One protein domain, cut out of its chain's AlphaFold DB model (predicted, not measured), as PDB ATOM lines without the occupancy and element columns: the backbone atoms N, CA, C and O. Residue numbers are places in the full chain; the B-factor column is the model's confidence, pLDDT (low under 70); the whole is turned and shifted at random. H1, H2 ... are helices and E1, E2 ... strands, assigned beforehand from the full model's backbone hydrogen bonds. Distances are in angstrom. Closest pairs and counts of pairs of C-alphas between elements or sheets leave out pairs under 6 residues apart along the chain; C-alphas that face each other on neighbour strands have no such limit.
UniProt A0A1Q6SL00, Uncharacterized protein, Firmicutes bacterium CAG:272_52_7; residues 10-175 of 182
ATOM      1  N   ASP A  10      97.300 203.681  23.150       93.94
ATOM      2  CA  ASP A  10      97.604 204.584  24.263       93.94
ATOM      3  C   ASP A  10      96.695 205.820  24.228       93.94
ATOM      4  O   ASP A  10      96.110 206.215  25.241       93.94
ATOM      5  N   THR A  11      96.515 206.407  23.044       95.56
ATOM      6  CA  THR A  11      95.586 207.517  22.826       95.56
ATOM      7  C   THR A  11      94.147 207.065  23.041       95.56
ATOM      8  O   THR A  11      93.386 207.776  23.700       95.56
ATOM      9  N   TYR A  12      93.774 205.869  22.566       95.81
ATOM     10  CA  TYR A  12      92.445 205.305  22.822       95.81
ATOM     11  C   TYR A  12      92.166 205.178  24.327       95.81
ATOM     12  O   TYR A  12      91.131 205.650  24.800       95.81
ATOM     13  N   ALA A  13      93.104 204.612  25.090       95.12
ATOM     14  CA  ALA A  13      92.985 204.419  26.534       95.12
ATOM     15  C   ALA A  13      92.879 205.757  27.287       95.12
ATOM     16  O   ALA A  13      92.028 205.924  28.167       95.12
ATOM     17  N   ARG A  14      93.684 206.758  26.905       96.12
ATOM     18  CA  ARG A  14      93.597 208.109  27.483       96.12
ATOM     19  C   ARG A  14      92.256 208.770  27.185       96.12
ATOM     20  O   ARG A  14      91.634 209.321  28.093       96.12
ATOM     21  N   MET A  15      91.790 208.692  25.939       97.25
ATOM     22  CA  MET A  15      90.474 209.201  25.551       97.25
ATOM     23  C   MET A  15      89.351 208.513  26.341       97.25
ATOM     24  O   MET A  15      88.448 209.190  26.838       97.25
ATOM     25  N   SER A  16      89.398 207.189  26.515       95.94
ATOM     26  CA  SER A  16      88.377 206.481  27.294       95.94
ATOM     27  C   SER A  16      88.393 206.872  28.772       95.94
ATOM     28  O   SER A  16      87.328 207.096  29.342       95.94
ATOM     29  N   GLN A  17      89.574 207.033  29.378       96.75
ATOM     30  CA  GLN A  17      89.690 207.472  30.773       96.75
ATOM     31  C   GLN A  17      89.165 208.898  30.987       96.75
ATOM     32  O   GLN A  17      88.536 209.158  32.008       96.75
ATOM     33  N   ILE A  18      89.364 209.819  30.034       97.62
ATOM     34  CA  ILE A  18      88.757 211.161  30.107       97.62
ATOM     35  C   ILE A  18      87.236 211.067  30.034       97.62
ATOM     36  O   ILE A  18      86.546 211.699  30.828       97.62
ATOM     37  N   SER A  19      86.712 210.249  29.119       97.00
ATOM     38  CA  SER A  19      85.268 210.054  29.002       97.00
ATOM     39  C   SER A  19      84.658 209.493  30.290       97.00
ATOM     40  O   SER A  19      83.575 209.931  30.670       97.00
ATOM     41  N   GLN A  20      85.335 208.550  30.954       97.25
ATOM     42  CA  GLN A  20      84.932 208.034  32.265       97.25
ATOM     43  C   GLN A  20      84.970 209.149  33.322       97.25
ATOM     44  O   GLN A  20      83.980 209.393  34.005       97.25
ATOM     45  N   ALA A  21      86.090 209.869  33.407       97.62
ATOM     46  CA  ALA A  21      86.317 210.904  34.408       97.62
ATOM     47  C   ALA A  21      85.299 212.053  34.327       97.62
ATOM     48  O   ALA A  21      84.782 212.479  35.358       97.62
ATOM     49  N   GLU A  22      84.981 212.532  33.122       98.00
ATOM     50  CA  GLU A  22      83.957 213.563  32.903       98.00
ATOM     51  C   GLU A  22      82.547 213.070  33.242       98.00
ATOM     52  O   GLU A  22      81.749 213.824  33.798       98.00
ATOM     53  N   ALA A  23      82.235 211.803  32.949       96.88
ATOM     54  CA  ALA A  23      80.937 211.226  33.280       96.88
ATOM     55  C   ALA A  23      80.736 211.131  34.800       96.88
ATOM     56  O   ALA A  23      79.739 211.648  35.312       96.88
ATOM     57  N   ASP A  24      81.689 210.539  35.529       98.06
ATOM     58  CA  ASP A  24      81.627 210.428  36.994       98.06
ATOM     59  C   ASP A  24      81.549 211.805  37.655       98.06
ATOM     60  O   ASP A  24      80.677 212.056  38.494       98.06
ATOM     61  N   LYS A  25      82.422 212.721  37.222       98.12
ATOM     62  CA  LYS A  25      82.430 214.121  37.649       98.12
ATOM     63  C   LYS A  25      81.049 214.754  37.498       98.12
ATOM     64  O   LYS A  25      80.486 215.236  38.483       98.12
ATOM     65  N   TYR A  26      80.487 214.725  36.288       97.31
ATOM     66  CA  TYR A  26      79.191 215.329  35.993       97.31
ATOM     67  C   TYR A  26      78.079 214.742  36.872       97.31
ATOM     68  O   TYR A  26      77.298 215.492  37.462       97.31
ATOM     69  N   PHE A  27      78.008 213.414  37.010       96.69
ATOM     70  CA  PHE A  27      76.961 212.779  37.813       96.69
ATOM     71  C   PHE A  27      77.061 213.149  39.294       96.69
ATOM     72  O   PHE A  27      76.047 213.492  39.907       96.69
ATOM     73  N   ILE A  28      78.267 213.122  39.866       98.44
ATOM     74  CA  ILE A  28      78.490 213.495  41.267       98.44
ATOM     75  C   ILE A  28      78.100 214.954  41.493       98.44
ATOM     76  O   ILE A  28      77.316 215.253  42.397       98.44
ATOM     77  N   GLU A  29      78.591 215.863  40.654       98.62
ATOM     78  CA  GLU A  29      78.309 217.292  40.774       98.62
ATOM     79  C   GLU A  29      76.819 217.578  40.629       98.62
ATOM     80  O   GLU A  29      76.249 218.280  41.463       98.62
ATOM     81  N   ARG A  30      76.149 216.956  39.651       97.31
ATOM     82  CA  ARG A  30      74.718 217.162  39.417       97.31
ATOM     83  C   ARG A  30      73.853 216.696  40.587       97.31
ATOM     84  O   ARG A  30      72.791 217.272  40.839       97.31
ATOM     85  N   PHE A  31      74.282 215.669  41.320       98.19
ATOM     86  CA  PHE A  31      73.637 215.278  42.574       98.19
ATOM     87  C   PHE A  31      73.878 216.307  43.676       98.19
ATOM     88  O   PHE A  31      72.919 216.718  44.329       98.19
ATOM     89  N   ARG A  32      75.124 216.760  43.846       98.31
ATOM     90  CA  ARG A  32      75.510 217.684  44.919       98.31
ATOM     91  C   ARG A  32      74.887 219.073  44.766       98.31
ATOM     92  O   ARG A  32      74.290 219.561  45.720       98.31
ATOM     93  N   ILE A  33      74.919 219.671  43.573       98.38
ATOM     94  CA  ILE A  33      74.305 220.994  43.327       98.38
ATOM     95  C   ILE A  33      72.773 220.968  43.437       98.38
ATOM     96  O   ILE A  33      72.144 222.005  43.597       98.38
ATOM     97  N   SER A  34      72.158 219.780  43.362       97.44
ATOM     98  CA  SER A  34      70.709 219.586  43.514       97.44
ATOM     99  C   SER A  34      70.287 219.241  44.949       97.44
ATOM    100  O   SER A  34      69.150 218.806  45.161       97.44
ATOM    101  N   LYS A  35      71.164 219.386  45.947       97.19
ATOM    102  CA  LYS A  35      70.798 219.262  47.366       97.19
ATOM    103  C   LYS A  35      69.726 220.314  47.712       97.19
ATOM    104  O   LYS A  35      69.849 221.468  47.332       97.19
ATOM    105  N   TRP A  36      68.618 220.006  48.391       96.00
ATOM    106  CA  TRP A  36      68.184 218.763  49.056       96.00
ATOM    107  C   TRP A  36      67.211 217.901  48.238       96.00
ATOM    108  O   TRP A  36      66.596 216.971  48.760       96.00
ATOM    109  N   ARG A  37      67.044 218.180  46.943       97.00
ATOM    110  CA  ARG A  37      66.217 217.346  46.061       97.00
ATOM    111  C   ARG A  37      66.863 215.983  45.801       97.00
ATOM    112  O   ARG A  37      66.148 214.989  45.694       97.00
ATOM    113  N   ARG A  38      68.194 215.947  45.701       95.88
ATOM    114  CA  ARG A  38      69.028 214.737  45.649       95.88
ATOM    115  C   ARG A  38      69.944 214.744  46.871       95.88
ATOM    116  O   ARG A  38      70.635 215.728  47.100       95.88
ATOM    117  N   THR A  39      69.920 213.679  47.668       95.06
ATOM    118  CA  THR A  39      70.545 213.668  49.007       95.06
ATOM    119  C   THR A  39      71.696 212.676  49.158       95.06
ATOM    120  O   THR A  39      72.289 212.583  50.227       95.06
ATOM    121  N   GLY A  40      72.041 211.944  48.101       94.31
ATOM    122  CA  GLY A  40      73.162 211.013  48.111       94.31
ATOM    123  C   GLY A  40      73.350 210.327  46.765       94.31
ATOM    124  O   GLY A  40      72.409 210.221  45.978       94.31
ATOM    125  N   ILE A  41      74.575 209.869  46.517       95.69
ATOM    126  CA  ILE A  41      74.964 209.100  45.336       95.69
ATOM    127  C   ILE A  41      75.947 208.005  45.754       95.69
ATOM    128  O   ILE A  41      76.854 208.245  46.548       95.69
ATOM    129  N   ILE A  42      75.758 206.808  45.205       95.81
ATOM    130  CA  ILE A  42      76.740 205.724  45.230       95.81
ATOM    131  C   ILE A  42      77.037 205.421  43.764       95.81
ATOM    132  O   ILE A  42      76.139 205.013  43.030       95.81
ATOM    133  N   TRP A  43      78.266 205.682  43.336       94.88
ATOM    134  CA  TRP A  43      78.748 205.390  41.988       94.88
ATOM    135  C   TRP A  43      79.483 204.042  41.971       94.88
ATOM    136  O   TRP A  43      79.934 203.547  43.008       94.88
ATOM    137  N   TRP A  44      79.549 203.416  40.798       92.94
ATOM    138  CA  TRP A  44      80.086 202.069  40.599       92.94
ATOM    139  C   TRP A  44      81.309 202.129  39.671       92.94
ATOM    140  O   TRP A  44      81.170 202.661  38.580       92.94
ATOM    141  N   ASN A  45      82.490 201.599  40.013       91.25
ATOM    142  CA  ASN A  45      82.942 201.051  41.303       91.25
ATOM    143  C   ASN A  45      84.362 201.532  41.656       91.25
ATOM    144  O   ASN A  45      85.080 202.092  40.839       91.25
ATOM    145  N   ILE A  46      84.780 201.330  42.908       94.12
ATOM    146  CA  ILE A  46      86.069 201.850  43.392       94.12
ATOM    147  C   ILE A  46      87.254 201.057  42.826       94.12
ATOM    148  O   ILE A  46      88.185 201.662  42.309       94.12
ATOM    149  N   VAL A  47      87.233 199.724  42.950       96.06
ATOM    150  CA  VAL A  47      88.386 198.854  42.667       96.06
ATOM    151  C   VAL A  47      87.975 197.546  41.993       96.06
ATOM    152  O   VAL A  47      86.898 197.012  42.277       96.06
ATOM    153  N   ASP A  48      88.842 197.023  41.128       95.88
ATOM    154  CA  ASP A  48      88.683 195.720  40.481       95.88
ATOM    155  C   ASP A  48      89.145 194.537  41.345       95.88
ATOM    156  O   ASP A  48      90.136 194.607  42.070       95.88
ATOM    157  N   GLY A  49      88.458 193.396  41.213       96.25
ATOM    158  CA  GLY A  49      88.835 192.140  41.879       96.25
ATOM    159  C   GLY A  49      89.866 191.287  41.126       96.25
ATOM    160  O   GLY A  49      90.340 190.293  41.672       96.25
ATOM    161  N   TRP A  50      90.183 191.640  39.878       95.88
ATOM    162  CA  TRP A  50      91.134 190.960  38.986       95.88
ATOM    163  C   TRP A  50      91.474 191.870  37.784       95.88
ATOM    164  O   TRP A  50      90.740 192.832  37.557       95.88
ATOM    165  N   PRO A  51      92.544 191.611  37.004       95.88
ATOM    166  CA  PRO A  51      92.883 192.433  35.840       95.88
ATOM    167  C   PRO A  51      91.802 192.372  34.753       95.88
ATOM    168  O   PRO A  51      91.561 191.311  34.172       95.88
ATOM    169  N   GLN A  52      91.160 193.503  34.462       93.75
ATOM    170  CA  GLN A  52      90.102 193.605  33.453       93.75
ATOM    171  C   GLN A  52      89.924 195.046  32.955       93.75
ATOM    172  O   GLN A  52      90.422 195.993  33.558       93.75
ATOM    173  N   VAL A  53      89.157 195.207  31.875       92.81
ATOM    174  CA  VAL A  53      88.601 196.505  31.470       92.81
ATOM    175  C   VAL A  53      87.237 196.658  32.136       92.81
ATOM    176  O   VAL A  53      86.342 195.847  31.905       92.81
ATOM    177  N   SER A  54      87.088 197.677  32.974       93.38
ATOM    178  CA  SER A  54      85.878 197.934  33.758       93.38
ATOM    179  C   SER A  54      85.711 199.426  34.068       93.38
ATOM    180  O   SER A  54      86.620 200.230  33.830       93.38
ATOM    181  N   ASP A  55      84.577 199.756  34.688       92.81
ATOM    182  CA  ASP A  55      84.269 201.080  35.237       92.81
ATOM    183  C   ASP A  55      84.976 201.369  36.575       92.81
ATOM    184  O   ASP A  55      84.747 202.417  37.177       92.81
ATOM    185  N   ALA A  56      85.854 200.482  37.061       95.50
ATOM    186  CA  ALA A  56      86.590 200.739  38.293       95.50
ATOM    187  C   ALA A  56      87.478 201.982  38.145       95.50
ATOM    188  O   ALA A  56      88.103 202.168  37.099       95.50
ATOM    189  N   VAL A  57      87.571 202.825  39.173       96.62
ATOM    190  CA  VAL A  57      88.419 204.039  39.137       96.62
ATOM    191  C   VAL A  57      89.843 203.787  39.644       96.62
ATOM    192  O   VAL A  57      90.744 204.591  39.408       96.62
ATOM    193  N   VAL A  58      90.053 202.652  40.307       96.81
ATOM    194  CA  VAL A  58      91.350 202.082  40.683       96.81
ATOM    195  C   VAL A  58      91.418 200.667  40.114       96.81
ATOM    196  O   VAL A  58      90.485 199.885  40.290       96.81
ATOM    197  N   ASP A  59      92.497 200.330  39.414       95.50
ATOM    198  CA  ASP A  59      92.647 198.994  38.834       95.50
ATOM    199  C   ASP A  59      93.041 197.932  39.882       95.50
ATOM    200  O   ASP A  59      93.265 198.218  41.063       95.50
ATOM    201  N   TYR A  60      93.141 196.674  39.446       96.44
ATOM    202  CA  TYR A  60      93.539 195.547  40.299       96.44
ATOM    203  C   TYR A  60      94.941 195.697  40.922       96.44
ATOM    204  O   TYR A  60      95.216 195.132  41.981       96.44
ATOM    205  N   TYR A  61      95.833 196.450  40.278       96.19
ATOM    206  CA  TYR A  61      97.196 196.710  40.740       96.19
ATOM    207  C   TYR A  61      97.303 197.989  41.584       96.19
ATOM    208  O   TYR A  61      98.410 198.397  41.933       96.19
ATOM    209  N   PHE A  62      96.165 198.581  41.961       95.38
ATOM    210  CA  PHE A  62      96.050 199.827  42.719       95.38
ATOM    211  C   PHE A  62      96.540 201.080  41.980       95.38
ATOM    212  O   PHE A  62      96.816 202.098  42.618       95.38
ATOM    213  N   VAL A  63      96.608 201.037  40.647       96.12
ATOM    214  CA  VAL A  63      96.871 202.216  39.818       96.12
ATOM    215  C   VAL A  63      95.584 203.022  39.690       96.12
ATOM    216  O   VAL A  63      94.516 202.488  39.377       96.12
ATOM    217  N   LYS A  64      95.667 204.327  39.951       96.56
ATOM    218  CA  LYS A  64      94.511 205.218  39.851       96.56
ATOM    219  C   LYS A  64      94.301 205.638  38.401       96.56
ATOM    220  O   LYS A  64      95.212 206.148  37.750       96.56
ATOM    221  N   LYS A  65      93.073 205.483  37.912       97.19
ATOM    222  CA  LYS A  65      92.650 206.077  36.639       97.19
ATOM    223  C   LYS A  65      92.414 207.574  36.822       97.19
ATOM    224  O   LYS A  65      92.178 208.043  37.937       97.19
ATOM    225  N   LEU A  66      92.381 208.320  35.716       97.44
ATOM    226  CA  LEU A  66      92.104 209.763  35.730       97.44
ATOM    227  C   LEU A  66      90.829 210.124  36.523       97.44
ATOM    228  O   LEU A  66      90.807 211.126  37.244       97.44
ATOM    229  N   ALA A  67      89.793 209.282  36.431       97.62
ATOM    230  CA  ALA A  67      88.524 209.453  37.136       97.62
ATOM    231  C   ALA A  67      88.686 209.595  38.659       97.62
ATOM    232  O   ALA A  67      87.944 210.357  39.273       97.62
ATOM    233  N   TYR A  68      89.692 208.954  39.267       97.62
ATOM    234  CA  TYR A  68      89.938 209.034  40.709       97.62
ATOM    235  C   TYR A  68      90.125 210.481  41.186       97.62
ATOM    236  O   TYR A  68      89.468 210.926  42.128       97.62
ATOM    237  N   GLU A  69      90.995 211.247  40.521       97.62
ATOM    238  CA  GLU A  69      91.269 212.631  40.917       97.62
ATOM    239  C   GLU A  69      90.103 213.570  40.562       97.62
ATOM    240  O   GLU A  69      89.869 214.547  41.273       97.62
ATOM    241  N   TYR A  70      89.332 213.265  39.511       98.31
ATOM    242  CA  TYR A  70      88.124 214.019  39.150       98.31
ATOM    243  C   TYR A  70      87.055 213.853  40.232       98.31
ATOM    244  O   TYR A  70      86.587 214.844  40.789       98.31
ATOM    245  N   ILE A  71      86.762 212.611  40.616       98.31
ATOM    246  CA  ILE A  71      85.840 212.277  41.706       98.31
ATOM    247  C   ILE A  71      86.286 212.932  43.011       98.31
ATOM    248  O   ILE A  71      85.475 213.553  43.695       98.31
ATOM    249  N   ARG A  72      87.579 212.844  43.349       97.56
ATOM    250  CA  ARG A  72      88.128 213.442  44.572       97.56
ATOM    251  C   ARG A  72      87.856 214.949  44.654       97.56
ATOM    252  O   ARG A  72      87.488 215.425  45.726       97.56
ATOM    253  N   ARG A  73      88.007 215.689  43.548       98.06
ATOM    254  CA  ARG A  73      87.669 217.125  43.480       98.06
ATOM    255  C   ARG A  73      86.159 217.356  43.547       98.06
ATOM    256  O   ARG A  73      85.693 218.177  44.331       98.06
ATOM    257  N   SER A  74      85.375 216.580  42.802       98.19
ATOM    258  CA  SER A  74      83.910 216.677  42.803       98.19
ATOM    259  C   SER A  74      83.265 216.266  44.129       98.19
ATOM    260  O   SER A  74      82.099 216.580  44.361       98.19
ATOM    261  N   GLN A  75      83.995 215.597  45.023       97.38
ATOM    262  CA  GLN A  75      83.567 215.236  46.378       97.38
ATOM    263  C   GLN A  75      84.217 216.095  47.479       97.38
ATOM    264  O   GLN A  75      84.051 215.797  48.661       97.38
ATOM    265  N   SER A  76      84.925 217.178  47.134       97.88
ATOM    266  CA  SER A  76      85.474 218.112  48.128       97.88
ATOM    267  C   SER A  76      84.372 218.722  49.015       97.88
ATOM    268  O   SER A  76      83.301 219.036  48.489       97.88
ATOM    269  N   PRO A  77      84.601 218.944  50.330       97.88
ATOM    270  CA  PRO A  77      83.573 219.449  51.253       97.88
ATOM    271  C   PRO A  77      82.911 220.756  50.805       97.88
ATOM    272  O   PRO A  77      81.696 220.898  50.921       97.88
ATOM    273  N   ILE A  78      83.706 221.665  50.233       98.44
ATOM    274  CA  ILE A  78      83.227 222.808  49.456       98.44
ATOM    275  C   ILE A  78      83.475 222.509  47.980       98.44
ATOM    276  O   ILE A  78      84.574 222.085  47.615       98.44
ATOM    277  N   LEU A  79      82.467 222.724  47.141       98.69
ATOM    278  CA  LEU A  79      82.538 222.498  45.699       98.69
ATOM    279  C   LEU A  79      81.894 223.663  44.965       98.69
ATOM    280  O   LEU A  79      80.761 224.021  45.270       98.69
ATOM    281  N   PHE A  80      82.572 224.167  43.939       98.81
ATOM    282  CA  PHE A  80      81.947 224.971  42.896       98.81
ATOM    283  C   PHE A  80      81.826 224.143  41.617       98.81
ATOM    284  O   PHE A  80      82.789 223.502  41.183       98.81
ATOM    285  N   ALA A  81      80.637 224.143  41.023       98.69
ATOM    286  CA  ALA A  81      80.347 223.428  39.787       98.69
ATOM    287  C   ALA A  81      79.240 224.147  39.014       98.69
ATOM    288  O   ALA A  81      78.336 224.732  39.611       98.69
ATOM    289  N   PHE A  82      79.308 224.100  37.688       98.38
ATOM    290  CA  PHE A  82      78.232 224.603  36.842       98.38
ATOM    291  C   PHE A  82      77.107 223.567  36.731       98.38
ATOM    292  O   PHE A  82      77.377 222.370  36.621       98.38
ATOM    293  N   ASP A  83      75.851 224.022  36.753       96.38
ATOM    294  CA  ASP A  83      74.726 223.199  36.288       96.38
ATOM    295  C   ASP A  83      74.690 223.177  34.751       96.38
ATOM    296  O   ASP A  83      75.421 223.902  34.071       96.38
ATOM    297  N   GLU A  84      73.829 222.336  34.184       92.50
ATOM    298  CA  GLU A  84      73.589 222.336  32.748       92.50
ATOM    299  C   GLU A  84      73.080 223.693  32.257       92.50
ATOM    300  O   GLU A  84      72.227 224.310  32.907       92.50
ATOM    301  N   PRO A  85      73.544 224.140  31.077       93.25
ATOM    302  CA  PRO A  85      73.058 225.372  30.497       93.25
ATOM    303  C   PRO A  85      71.556 225.272  30.219       93.25
ATOM    304  O   PRO A  85      71.074 224.302  29.625       93.25
ATOM    305  N   LYS A  86      70.816 226.304  30.614       93.12
ATOM    306  CA  LYS A  86      69.375 226.418  30.403       93.12
ATOM    307  C   LYS A  86      69.056 227.792  29.835       93.12
ATOM    308  O   LYS A  86      69.482 228.799  30.382       93.12
ATOM    309  N   ASP A  87      68.314 227.827  28.730       93.88
ATOM    310  CA  ASP A  87      67.869 229.069  28.084       93.88
ATOM    311  C   ASP A  87      69.024 230.061  27.792       93.88
ATOM    312  O   ASP A  87      68.874 231.273  27.921       93.88
ATOM    313  N   GLY A  88      70.197 229.537  27.403       93.81
ATOM    314  CA  GLY A  88      71.398 230.334  27.098       93.81
ATOM    315  C   GLY A  88      72.177 230.818  28.327       93.81
ATOM    316  O   GLY A  88      73.108 231.611  28.192       93.81
ATOM    317  N   VAL A  89      71.819 230.343  29.519       96.56
ATOM    318  CA  VAL A  89      72.450 230.709  30.788       96.56
ATOM    319  C   VAL A  89      73.162 229.501  31.377       96.56
ATOM    320  O   VAL A  89      72.610 228.403  31.396       96.56
ATOM    321  N   LEU A  90      74.379 229.714  31.870       97.31
ATOM    322  CA  LEU A  90      75.140 228.736  32.635       97.31
ATOM    323  C   LEU A  90      75.250 229.222  34.088       97.31
ATOM    324  O   LEU A  90      75.839 230.270  34.358       97.31
ATOM    325  N   THR A  91      74.671 228.468  35.020       98.50
ATOM    326  CA  THR A  91      74.618 228.838  36.441       98.50
ATOM    327  C   THR A  91      75.759 228.182  37.203       98.50
ATOM    328  O   THR A  91      75.862 226.955  37.243       98.50
ATOM    329  N   LEU A  92      76.608 228.996  37.832       98.75
ATOM    330  CA  LEU A  92      77.597 228.519  38.793       98.75
ATOM    331  C   LEU A  92      76.901 228.262  40.128       98.75
ATOM    332  O   LEU A  92      76.307 229.172  40.709       98.75
ATOM    333  N   CYS A  93      77.025 227.045  40.637       98.81
ATOM    334  CA  CYS A  93      76.530 226.648  41.945       98.81
ATOM    335  C   CYS A  93      77.696 226.420  42.908       98.81
ATOM    336  O   CYS A  93      78.794 226.035  42.497       98.81
ATOM    337  N   ALA A  94      77.430 226.600  44.197       98.75
ATOM    338  CA  ALA A  94      78.327 226.205  45.268       98.75
ATOM    339  C   ALA A  94      77.625 225.254  46.233       98.75
ATOM    340  O   ALA A  94      76.448 225.426  46.547       98.75
ATOM    341  N   VAL A  95      78.366 224.257  46.702       98.69
ATOM    342  CA  VAL A  95      77.925 223.259  47.674       98.69
ATOM    343  C   VAL A  95      78.813 223.365  48.900       98.69
ATOM    344  O   VAL A  95      80.035 223.454  48.774       98.69
ATOM    345  N   ASN A  96      78.193 223.325  50.070       98.56
ATOM    346  CA  ASN A  96      78.856 223.277  51.358       98.56
ATOM    347  C   ASN A  96      78.326 222.078  52.142       98.56
ATOM    348  O   ASN A  96      77.183 222.091  52.583       98.56
ATOM    349  N   ASP A  97      79.159 221.053  52.312       98.25
ATOM    350  CA  ASP A  97      78.854 219.860  53.114       98.25
ATOM    351  C   ASP A  97      79.421 219.957  54.546       98.25
ATOM    352  O   ASP A  97      79.509 218.960  55.261       98.25
ATOM    353  N   THR A  98      79.845 221.150  54.968       98.12
ATOM    354  CA  THR A  98      80.355 221.422  56.318       98.12
ATOM    355  C   THR A  98      79.243 221.974  57.225       98.12
ATOM    356  O   THR A  98      78.229 222.475  56.725       98.12
ATOM    357  N   PRO A  99      79.396 221.904  58.564       98.12
ATOM    358  CA  PRO A  99      78.383 222.393  59.501       98.12
ATOM    359  C   PRO A  99      78.407 223.919  59.697       98.12
ATOM    360  O   PRO A  99      77.601 224.438  60.466       98.12
ATOM    361  N   GLU A 100      79.316 224.639  59.036       98.31
ATOM    362  CA  GLU A 100      79.494 226.083  59.190       98.31
ATOM    363  C   GLU A 100      79.166 226.813  57.887       98.31
ATOM    364  O   GLU A 100      79.452 226.328  56.795       98.31
ATOM    365  N   THR A 101      78.558 227.993  57.994       98.62
ATOM    366  CA  THR A 101      78.387 228.897  56.850       98.62
ATOM    367  C   THR A 101      79.737 229.483  56.460       98.62
ATOM    368  O   THR A 101      80.483 229.928  57.331       98.62
ATOM    369  N   VAL A 102      80.027 229.533  55.160       98.19
ATOM    370  CA  VAL A 102      81.294 230.056  54.634       98.19
ATOM    371  C   VAL A 102      81.059 231.196  53.646       98.19
ATOM    372  O   VAL A 102      80.148 231.135  52.821       98.19
ATOM    373  N   ASP A 103      81.911 232.215  53.707       98.44
ATOM    374  CA  ASP A 103      82.049 233.232  52.665       98.44
ATOM    375  C   ASP A 103      83.308 232.913  51.862       98.44
ATOM    376  O   ASP A 103      84.424 233.033  52.366       98.44
ATOM    377  N   MET A 104      83.132 232.460  50.624       98.38
ATOM    378  CA  MET A 104      84.211 231.886  49.827       98.38
ATOM    379  C   MET A 104      84.510 232.750  48.597       98.38
ATOM    380  O   MET A 104      83.692 232.799  47.670       98.38
ATOM    381  N   PRO A 105      85.670 233.430  48.548       98.62
ATOM    382  CA  PRO A 105      86.149 234.064  47.329       98.62
ATOM    383  C   PRO A 105      86.358 233.027  46.223       98.62
ATOM    384  O   PRO A 105      86.953 231.974  46.457       98.62
ATOM    385  N   TYR A 106      85.902 233.338  45.013       98.69
ATOM    386  CA  TYR A 106      86.061 232.470  43.851       98.69
ATOM    387  C   TYR A 106      86.428 233.261  42.590       98.69
ATOM    388  O   TYR A 106      86.157 234.461  42.467       98.69
ATOM    389  N   SER A 107      87.017 232.562  41.620       98.69
ATOM    390  CA  SER A 107      87.242 233.065  40.266       98.69
ATOM    391  C   SER A 107      86.925 232.003  39.222       98.69
ATOM    392  O   SER A 107      87.181 230.821  39.442       98.69
ATOM    393  N   VAL A 108      86.386 232.434  38.083       98.75
ATOM    394  CA  VAL A 108      86.193 231.602  36.896       98.75
ATOM    395  C   VAL A 108      87.017 232.186  35.760       98.75
ATOM    396  O   VAL A 108      86.874 233.361  35.409       98.75
ATOM    397  N   LYS A 109      87.873 231.360  35.166       98.50
ATOM    398  CA  LYS A 109      88.695 231.693  34.002       98.50
ATOM    399  C   LYS A 109      88.327 230.775  32.854       98.50
ATOM    400  O   LYS A 109      88.166 229.576  33.042       98.50
ATOM    401  N   ASP A 110      88.253 231.323  31.658       98.38
ATOM    402  CA  ASP A 110      88.173 230.527  30.447       98.38
ATOM    403  C   ASP A 110      89.599 230.243  29.972       98.38
ATOM    404  O   ASP A 110      90.336 231.137  29.551       98.38
ATOM    405  N   ILE A 111      90.017 228.985  30.080       98.12
ATOM    406  CA  ILE A 111      91.371 228.556  29.730       98.12
ATOM    407  C   ILE A 111      91.588 228.575  28.217       98.12
ATOM    408  O   ILE A 111      92.727 228.817  27.794       98.12
ATOM    409  N   THR A 112      90.517 228.379  27.441       96.69
ATOM    410  CA  THR A 112      90.515 228.399  25.975       96.69
ATOM    411  C   THR A 112      90.813 229.802  25.456       96.69
ATOM    412  O   THR A 112      91.673 229.967  24.594       96.69
ATOM    413  N   THR A 113      90.163 230.830  26.011       95.94
ATOM    414  CA  THR A 113      90.377 232.229  25.585       95.94
ATOM    415  C   THR A 113      91.446 232.962  26.401       95.94
ATOM    416  O   THR A 113      91.964 233.989  25.966       95.94
ATOM    417  N   GLY A 114      91.801 232.449  27.583       95.31
ATOM    418  CA  GLY A 114      92.715 233.097  28.527       95.31
ATOM    419  C   GLY A 114      92.087 234.256  29.305       95.31
ATOM    420  O   GLY A 114      92.816 234.997  29.966       95.31
ATOM    421  N   SER A 115      90.768 234.433  29.226       96.69
ATOM    422  CA  SER A 115      90.052 235.536  29.867       96.69
ATOM    423  C   SER A 115      89.510 235.156  31.249       96.69
ATOM    424  O   SER A 115      89.193 233.998  31.524       96.69
ATOM    425  N   THR A 116      89.391 236.142  32.139       98.00
ATOM    426  CA  THR A 116      88.620 235.988  33.379       98.00
ATOM    427  C   THR A 116      87.147 236.194  33.054       98.00
ATOM    428  O   THR A 116      86.775 237.256  32.561       98.00
ATOM    429  N   VAL A 117      86.318 235.196  33.352       98.00
ATOM    430  CA  VAL A 117      84.871 235.225  33.103       98.00
ATOM    431  C   VAL A 117      84.156 235.985  34.214       98.00
ATOM    432  O   VAL A 117      83.385 236.903  33.945       98.00
ATOM    433  N   CYS A 118      84.427 235.632  35.472       98.12
ATOM    434  CA  CYS A 118      83.881 236.324  36.634       98.12
ATOM    435  C   CYS A 118      84.708 236.054  37.898       98.12
ATOM    436  O   CYS A 118      85.513 235.123  37.964       98.12
ATOM    437  N   THR A 119      84.505 236.889  38.912       98.62
ATOM    438  CA  THR A 119      85.073 236.743  40.257       98.62
ATOM    439  C   THR A 119      84.056 237.228  41.275       98.62
ATOM    440  O   THR A 119      83.295 238.150  40.976       98.62
ATOM    441  N   GLY A 120      84.081 236.694  42.490       98.31
ATOM    442  CA  GLY A 120      83.195 237.166  43.547       98.31
ATOM    443  C   GLY A 120      83.473 236.513  44.889       98.31
ATOM    444  O   GLY A 120      84.485 235.841  45.070       98.31
ATOM    445  N   ILE A 121      82.550 236.719  45.824       98.62
ATOM    446  CA  ILE A 121      82.498 236.016  47.105       98.62
ATOM    447  C   ILE A 121      81.134 235.336  47.166       98.62
ATOM    448  O   ILE A 121      80.109 236.001  47.015       98.62
ATOM    449  N   ALA A 122      81.123 234.019  47.336       98.50
ATOM    450  CA  ALA A 122      79.903 233.244  47.499       98.50
ATOM    451  C   ALA A 122      79.594 233.080  48.988       98.50
ATOM    452  O   ALA A 122      80.425 232.560  49.728       98.50
ATOM    453  N   HIS A 123      78.396 233.482  49.405       98.50
ATOM    454  CA  HIS A 123      77.873 233.180  50.735       98.50
ATOM    455  C   HIS A 123      77.174 231.819  50.695       98.50
ATOM    456  O   HIS A 123      76.129 231.682  50.056       98.50
ATOM    457  N   ILE A 124      77.757 230.807  51.339       98.50
ATOM    458  CA  ILE A 124      77.309 229.415  51.236       98.50
ATOM    459  C   ILE A 124      76.909 228.915  52.632       98.50
ATOM    460  O   ILE A 124      77.784 228.577  53.438       98.50
ATOM    461  N   PRO A 125      75.601 228.857  52.949       98.75
ATOM    462  CA  PRO A 125      75.121 228.343  54.228       98.75
ATOM    463  C   PRO A 125      75.630 226.930  54.527       98.75
ATOM    464  O   PRO A 125      75.904 226.157  53.606       98.75
ATOM    465  N   ALA A 126      75.718 226.588  55.812       98.56
ATOM    466  CA  ALA A 126      76.019 225.228  56.256       98.56
ATOM    467  C   ALA A 126      75.098 224.189  55.591       98.56
ATOM    468  O   ALA A 126      73.896 224.430  55.445       98.56
ATOM    469  N   ASP A 127      75.665 223.038  55.226       98.31
ATOM    470  CA  ASP A 127      74.959 221.878  54.665       98.31
ATOM    471  C   ASP A 127      73.945 222.230  53.551       98.31
ATOM    472  O   ASP A 127      72.756 221.901  53.596       98.31
ATOM    473  N   SER A 128      74.401 222.970  52.538       98.38
ATOM    474  CA  SER A 128      73.530 223.527  51.501       98.38
ATOM    475  C   SER A 128      74.148 223.502  50.105       98.38
ATOM    476  O   SER A 128      75.349 223.297  49.931       98.38
ATOM    477  N   ALA A 129      73.300 223.708  49.098       98.50
ATOM    478  CA  ALA A 129      73.708 224.051  47.745       98.50
ATOM    479  C   ALA A 129      72.974 225.327  47.320       98.50
ATOM    480  O   ALA A 129      71.767 225.450  47.540       98.50
ATOM    481  N   VAL A 130      73.700 226.276  46.732       98.44
ATOM    482  CA  VAL A 130      73.166 227.581  46.322       98.44
ATOM    483  C   VAL A 130      73.626 227.938  44.915       98.44
ATOM    484  O   VAL A 130      74.753 227.634  44.523       98.44
ATOM    485  N   ALA A 131      72.762 228.618  44.164       98.31
ATOM    486  CA  ALA A 131      73.177 229.319  42.957       98.31
ATOM    487  C   ALA A 131      74.009 230.544  43.364       98.31
ATOM    488  O   ALA A 131      73.587 231.327  44.216       98.31
ATOM    489  N   VAL A 132      75.195 230.689  42.778       98.50
ATOM    490  CA  VAL A 132      76.153 231.755  43.099       98.50
ATOM    491  C   VAL A 132      76.029 232.904  42.111       98.50
ATOM    492  O   VAL A 132      75.902 234.058  42.509       98.50
ATOM    493  N   THR A 133      76.104 232.594  40.818       98.44
ATOM    494  CA  THR A 133      76.000 233.580  39.745       98.44
ATOM    495  C   THR A 133      75.619 232.898  38.443       98.44
ATOM    496  O   THR A 133      75.951 231.735  38.218       98.44
ATOM    497  N   ASP A 134      74.994 233.666  37.563       98.12
ATOM    498  CA  ASP A 134      74.733 233.274  36.186       98.12
ATOM    499  C   ASP A 134      75.758 233.931  35.264       98.12
ATOM    500  O   ASP A 134      76.138 235.090  35.461       98.12
ATOM    501  N   ILE A 135      76.201 233.194  34.252       97.31
ATOM    502  CA  ILE A 135      76.977 233.724  33.131       97.31
ATOM    503  C   ILE A 135      76.293 233.337  31.814       97.31
ATOM    504  O   ILE A 135      75.593 232.321  31.763       97.31
ATOM    505  N   PRO A 136      76.476 234.112  30.731       96.12
ATOM    506  CA  PRO A 136      76.059 233.665  29.408       96.12
ATOM    507  C   PRO A 136      76.729 232.328  29.084       96.12
ATOM    508  O   PRO A 136      77.945 232.197  29.245       96.12
ATOM    509  N   ALA A 137      75.952 231.338  28.644       94.38
ATOM    510  CA  ALA A 137      76.513 230.082  28.168       94.38
ATOM    511  C   ALA A 137      77.344 230.383  26.908       94.38
ATOM    512  O   ALA A 137      76.787 230.899  25.937       94.38
ATOM    513  N   PRO A 138      78.664 230.134  26.915       90.75
ATOM    514  CA  PRO A 138      79.499 230.480  25.779       90.75
ATOM    515  C   PRO A 138      79.216 229.539  24.605       90.75
ATOM    516  O   PRO A 138      78.970 228.342  24.784       90.75
ATOM    517  N   ASP A 139      79.274 230.085  23.395       88.94
ATOM    518  CA  ASP A 139      79.111 229.309  22.174       88.94
ATOM    519  C   ASP A 139      80.360 228.465  21.898       88.94
ATOM    520  O   ASP A 139      81.476 228.970  21.849       88.94
ATOM    521  N   GLY A 140      80.173 227.178  21.616       91.25
ATOM    522  CA  GLY A 140      81.270 226.301  21.218       91.25
ATOM    523  C   GLY A 140      82.001 225.646  22.391       91.25
ATOM    524  O   GLY A 140      81.402 225.305  23.408       91.25
ATOM    525  N   GLU A 141      83.282 225.339  22.182       94.56
ATOM    526  CA  GLU A 141      84.098 224.549  23.107       94.56
ATOM    527  C   GLU A 141      84.941 225.446  24.010       94.56
ATOM    528  O   GLU A 141      85.889 226.085  23.558       94.56
ATOM    529  N   HIS A 142      84.617 225.450  25.299       96.94
ATOM    530  CA  HIS A 142      85.338 226.195  26.317       96.94
ATOM    531  C   HIS A 142      85.679 225.284  27.492       96.94
ATOM    532  O   HIS A 142      84.852 224.485  27.941       96.94
ATOM    533  N   PHE A 143      86.901 225.448  27.997       98.38
ATOM    534  CA  PHE A 143      87.353 224.858  29.248       98.38
ATOM    535  C   PHE A 143      87.304 225.940  30.325       98.38
ATOM    536  O   PHE A 143      88.189 226.797  30.409       98.38
ATOM    537  N   LEU A 144      86.257 225.915  31.146       98.56
ATOM    538  CA  LEU A 144      86.103 226.849  32.254       98.56
ATOM    539  C   LEU A 144      86.795 226.278  33.487       98.56
ATOM    540  O   LEU A 144      86.500 225.164  33.907       98.56
ATOM    541  N   TYR A 145      87.706 227.043  34.072       98.75
ATOM    542  CA  TYR A 145      88.423 226.698  35.289       98.75
ATOM    543  C   TYR A 145      87.918 227.548  36.447       98.75
ATOM    544  O   TYR A 145      87.873 228.776  36.350       98.75
ATOM    545  N   ILE A 146      87.520 226.884  37.525       98.75
ATOM    546  CA  ILE A 146      86.934 227.479  38.718       98.75
ATOM    547  C   ILE A 146      87.931 227.299  39.857       98.75
ATOM    548  O   ILE A 146      88.353 226.180  40.144       98.75
ATOM    549  N   GLU A 147      88.286 228.386  40.529       98.50
ATOM    550  CA  GLU A 147      89.228 228.389  41.649       98.50
ATOM    551  C   GLU A 147      88.599 229.066  42.862       98.50
ATOM    552  O   GLU A 147      87.939 230.098  42.724       98.50
ATOM    553  N   TRP A 148      88.846 228.511  44.044       98.38
ATOM    554  CA  TRP A 148      88.514 229.104  45.336       98.38
ATOM    555  C   TRP A 148      89.608 228.763  46.352       98.38
ATOM    556  O   TRP A 148      90.599 228.099  46.032       98.38
ATOM    557  N   GLU A 149      89.469 229.230  47.591       96.56
ATOM    558  CA  GLU A 149      90.454 228.909  48.621       96.56
ATOM    559  C   GLU A 149      90.535 227.388  48.850       96.56
ATOM    560  O   GLU A 149      89.539 226.726  49.140       96.56
ATOM    561  N   ASN A 150      91.743 226.828  48.733       92.19
ATOM    562  CA  ASN A 150      92.035 225.402  48.926       92.19
ATOM    563  C   ASN A 150      91.301 224.437  47.972       92.19
ATOM    564  O   ASN A 150      91.238 223.238  48.254       92.19
ATOM    565  N   GLY A 151      90.780 224.912  46.837       97.50
ATOM    566  CA  GLY A 151      90.102 224.042  45.882       97.50
ATOM    567  C   GLY A 151      90.016 224.606  44.471       97.50
ATOM    568  O   GLY A 151      90.139 225.804  44.226       97.50
ATOM    569  N   SER A 152      89.833 223.702  43.516       98.56
ATOM    570  CA  SER A 152      89.557 224.057  42.130       98.56
ATOM    571  C   SER A 152      88.740 222.968  41.452       98.56
ATOM    572  O   SER A 152      88.728 221.814  41.895       98.56
ATOM    573  N   ASN A 153      88.063 223.346  40.376       98.56
ATOM    574  CA  ASN A 153      87.315 222.443  39.520       98.56
ATOM    575  C   ASN A 153      87.286 222.971  38.079       98.56
ATOM    576  O   ASN A 153      87.689 224.104  37.819       98.56
ATOM    577  N   HIS A 154      86.787 222.183  37.132       98.50
ATOM    578  CA  HIS A 154      86.607 222.626  35.750       98.50
ATOM    579  C   HIS A 154      85.227 222.280  35.194       98.50
ATOM    580  O   HIS A 154      84.477 221.504  35.781       98.50
ATOM    581  N   PHE A 155      84.880 222.863  34.052       98.12
ATOM    582  CA  PHE A 155      83.672 222.546  33.304       98.12
ATOM    583  C   PHE A 155      83.938 222.637  31.804       98.12
ATOM    584  O   PHE A 155      84.445 223.650  31.317       98.12
ATOM    585  N   MET A 156      83.571 221.578  31.082       96.62
ATOM    586  CA  MET A 156      83.559 221.555  29.623       96.62
ATOM    587  C   MET A 156      82.177 221.936  29.109       96.62
ATOM    588  O   MET A 156      81.183 221.291  29.433       96.62
ATOM    589  N   THR A 157      82.110 222.960  28.259       94.75
ATOM    590  CA  THR A 157      80.830 223.451  27.715       94.75
ATOM    591  C   THR A 157      80.261 222.559  26.614       94.75
ATOM    592  O   THR A 157      79.076 222.641  26.293       94.75
ATOM    593  N   LYS A 158      81.088 221.667  26.059       91.88
ATOM    594  CA  LYS A 158      80.682 220.602  25.140       91.88
ATOM    595  C   LYS A 158      80.836 219.233  25.785       91.88
ATOM    596  O   LYS A 158      81.734 219.009  26.585       91.88
ATOM    597  N   THR A 159      80.009 218.293  25.333       88.62
ATOM    598  CA  THR A 159      80.074 216.865  25.697       88.62
ATOM    599  C   THR A 159      80.403 215.955  24.506       88.62
ATOM    600  O   THR A 159      80.707 214.771  24.671       88.62
ATOM    601  N   ARG A 160      80.340 216.493  23.281       92.50
ATOM    602  CA  ARG A 160      80.563 215.775  22.022       92.50
ATOM    603  C   ARG A 160      81.472 216.578  21.108       92.50
ATOM    604  O   ARG A 160      81.460 217.806  21.158       92.50
ATOM    605  N   ASP A 161      82.202 215.848  20.273       94.75
ATOM    606  CA  ASP A 161      83.125 216.370  19.266       94.75
ATOM    607  C   ASP A 161      84.103 217.384  19.871       94.75
ATOM    608  O   ASP A 161      84.324 218.464  19.325       94.75
ATOM    609  N   ILE A 162      84.613 217.028  21.057       95.88
ATOM    610  CA  ILE A 162      85.620 217.802  21.783       95.88
ATOM    611  C   ILE A 162      86.972 217.602  21.103       95.88
ATOM    612  O   ILE A 162      87.333 216.463  20.793       95.88
ATOM    613  N   ASP A 163      87.739 218.672  20.920       96.75
ATOM    614  CA  ASP A 163      89.119 218.568  20.450       96.75
ATOM    615  C   ASP A 163      90.010 217.969  21.553       96.75
ATOM    616  O   ASP A 163      90.246 218.556  22.613       96.75
ATOM    617  N   TYR A 164      90.517 216.759  21.307       96.69
ATOM    618  CA  TYR A 164      91.356 216.039  22.265       96.69
ATOM    619  C   TYR A 164      92.657 216.784  22.599       96.69
ATOM    620  O   TYR A 164      93.063 216.818  23.761       96.69
ATOM    621  N   ALA A 165      93.309 217.408  21.616       96.50
ATOM    622  CA  ALA A 165      94.560 218.127  21.841       96.50
ATOM    623  C   ALA A 165      94.322 219.419  22.640       96.50
ATOM    624  O   ALA A 165      95.111 219.748  23.536       96.50
ATOM    625  N   ALA A 166      93.221 220.121  22.361       96.69
ATOM    626  CA  ALA A 166      92.797 221.285  23.131       96.69
ATOM    627  C   ALA A 166      92.466 220.905  24.582       96.69
ATOM    628  O   ALA A 166      92.979 221.540  25.508       96.69
ATOM    629  N   TYR A 167      91.711 219.820  24.788       97.69
ATOM    630  CA  TYR A 167      91.401 219.293  26.117       97.69
ATOM    631  C   TYR A 167      92.676 218.955  26.903       97.69
ATOM    632  O   TYR A 167      92.858 219.427  28.026       97.69
ATOM    633  N   MET A 168      93.602 218.198  26.299       97.69
ATOM    634  CA  MET A 168      94.878 217.837  26.930       97.69
ATOM    635  C   MET A 168      95.711 219.074  27.297       97.69
ATOM    636  O   MET A 168      96.285 219.149  28.385       97.69
ATOM    637  N   THR A 169      95.744 220.076  26.416       98.12
ATOM    638  CA  THR A 169      96.427 221.351  26.674       98.12
ATOM    639  C   THR A 169      95.809 222.082  27.867       98.12
ATOM    640  O   THR A 169      96.539 222.588  28.723       98.12
ATOM    641  N   ALA A 170      94.477 222.112  27.956       98.25
ATOM    642  CA  ALA A 170      93.762 222.775  29.035       98.25
ATOM    643  C   ALA A 170      93.994 222.090  30.389       98.25
ATOM    644  O   ALA A 170      94.425 222.762  31.328       98.25
ATOM    645  N   ILE A 171      93.819 220.763  30.483       98.06
ATOM    646  CA  ILE A 171      94.046 220.038  31.745       98.06
ATOM    647  C   ILE A 171      95.500 220.153  32.206       98.06
ATOM    648  O   ILE A 171      95.754 220.327  33.394       98.06
ATOM    649  N   LYS A 172      96.470 220.145  31.283       98.12
ATOM    650  CA  LYS A 172      97.884 220.321  31.626       98.12
ATOM    651  C   LYS A 172      98.157 221.713  32.189       98.12
ATOM    652  O   LYS A 172      98.887 221.844  33.168       98.12
ATOM    653  N   LYS A 173      97.551 222.750  31.603       98.06
ATOM    654  CA  LYS A 173      97.690 224.144  32.049       98.06
ATOM    655  C   LYS A 173      97.152 224.371  33.465       98.06
ATOM    656  O   LYS A 173      97.696 225.216  34.169       98.06
ATOM    657  N   VAL A 174      96.139 223.612  33.888       98.00
ATOM    658  CA  VAL A 174      95.560 223.689  35.245       98.00
ATOM    659  C   VAL A 174      96.061 222.593  36.197       98.00
ATOM    660  O   VAL A 174      95.581 222.486  37.321       98.00
ATOM    661  N   GLY A 175      97.031 221.773  35.775       97.75
ATOM    662  CA  GLY A 175      97.624 220.723  36.613       97.75
ATOM    663  C   GLY A 175      96.749 219.480  36.822       97.75
ATOM    664  O   GLY A 175      96.929 218.768  37.804       97.75
TER     665      GLY A 175
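This is residues 10 to 175 of the 182 residues of an uncharacterized protein of Firmicutes bacterium CAG:272_52_7 (UniProt A0A1Q6SL00). A strand sandwich of two twisted sheets, E4 E3 E6 E7 and E1 E2 E5, partly face to face, has the long helix H1 running away from its E1 and E7 edges, with the short helix H2 side by side with H1. The long link of residues 33 to 65 reaches out to the end of the domain farthest from E4, and the last helix, H3, packs on E6. The printed part has 166 residues, with three named helices and seven named strands in the order H1 H2 E1 E2 E3 E4 E5 E6 E7 H3; both sheets are antiparallel and the class is mixed, helices and strands. The whole is compact, with a radius of gyration of the C-alphas of 16.2 A and spans of 46 by 37 by 29 A.

The larger sheet runs E4 (residues 115 to 124), E3 (102 to 110), E6 (143 to 148), E7 (151 to 156); it is twisted, and E4 bends by 50 degrees at residue 121. E3 and E4 form a hairpin, with N 108 and O 118 2.8 A apart. E3 and E6 are antiparallel neighbours, with N 109 and O 145 within hydrogen-bond range at 2.8 A. E6 and E7 form a hairpin, with N 146 and O 153 at 2.8 A. The other sheet runs E1 (78 to 82), E2 (89 to 96), E5 (128 to 136). E1 and E2 form a hairpin, with N 93 and O 81 at 2.8 A; N 92 and O 133 of E2 and E5 are 2.8 A apart. The two sheets make a sandwich, two sheets face to face: the parts that face each other are 8.8 A centre to centre, and their best planes are 41 degrees apart. The closest C-alphas of E1 and E7 are those of Phe 82 and Phe 155, 6.8 A apart. H1 (10 to 32) only grazes the larger sheet with residues 22 to 26 and the smaller with 25 to 32. H2 (66 to 74) touches H1 at a shallow tilt of 19 degrees, the same way; the closest C-alphas are those of Ala 21 and Ala 67, 3.8 A. H2 only grazes the larger sheet with residues 70 to 74. H3 (164 to 173) is on the larger sheet, its closest C-alphas to E6 being those of Ala 170 and Phe 143, 6.7 A. H3 and H1 are close but not clearly touching, 7.6 A between the C-alphas of Tyr 164 and Met 15. In H1, H2 and H3 every O i to N i+4 pair is within hydrogen-bond range.

H1 measures 33.0 A, from C-alpha 10 at (97.604, 204.584, 24.263). E4 measures 25.6 A, E3 25.2 A, E5 24.4 A and E2 22.8 A. H3 ends at C-alpha 173, (97.690, 224.144, 32.049).

The C-alphas of Trp 50 and Gly 120, the two farthest apart, are 47.1 A apart. The printed part has no cut, the link from H1 to H2 is long, and no printed residue is under 70 in pLDDT.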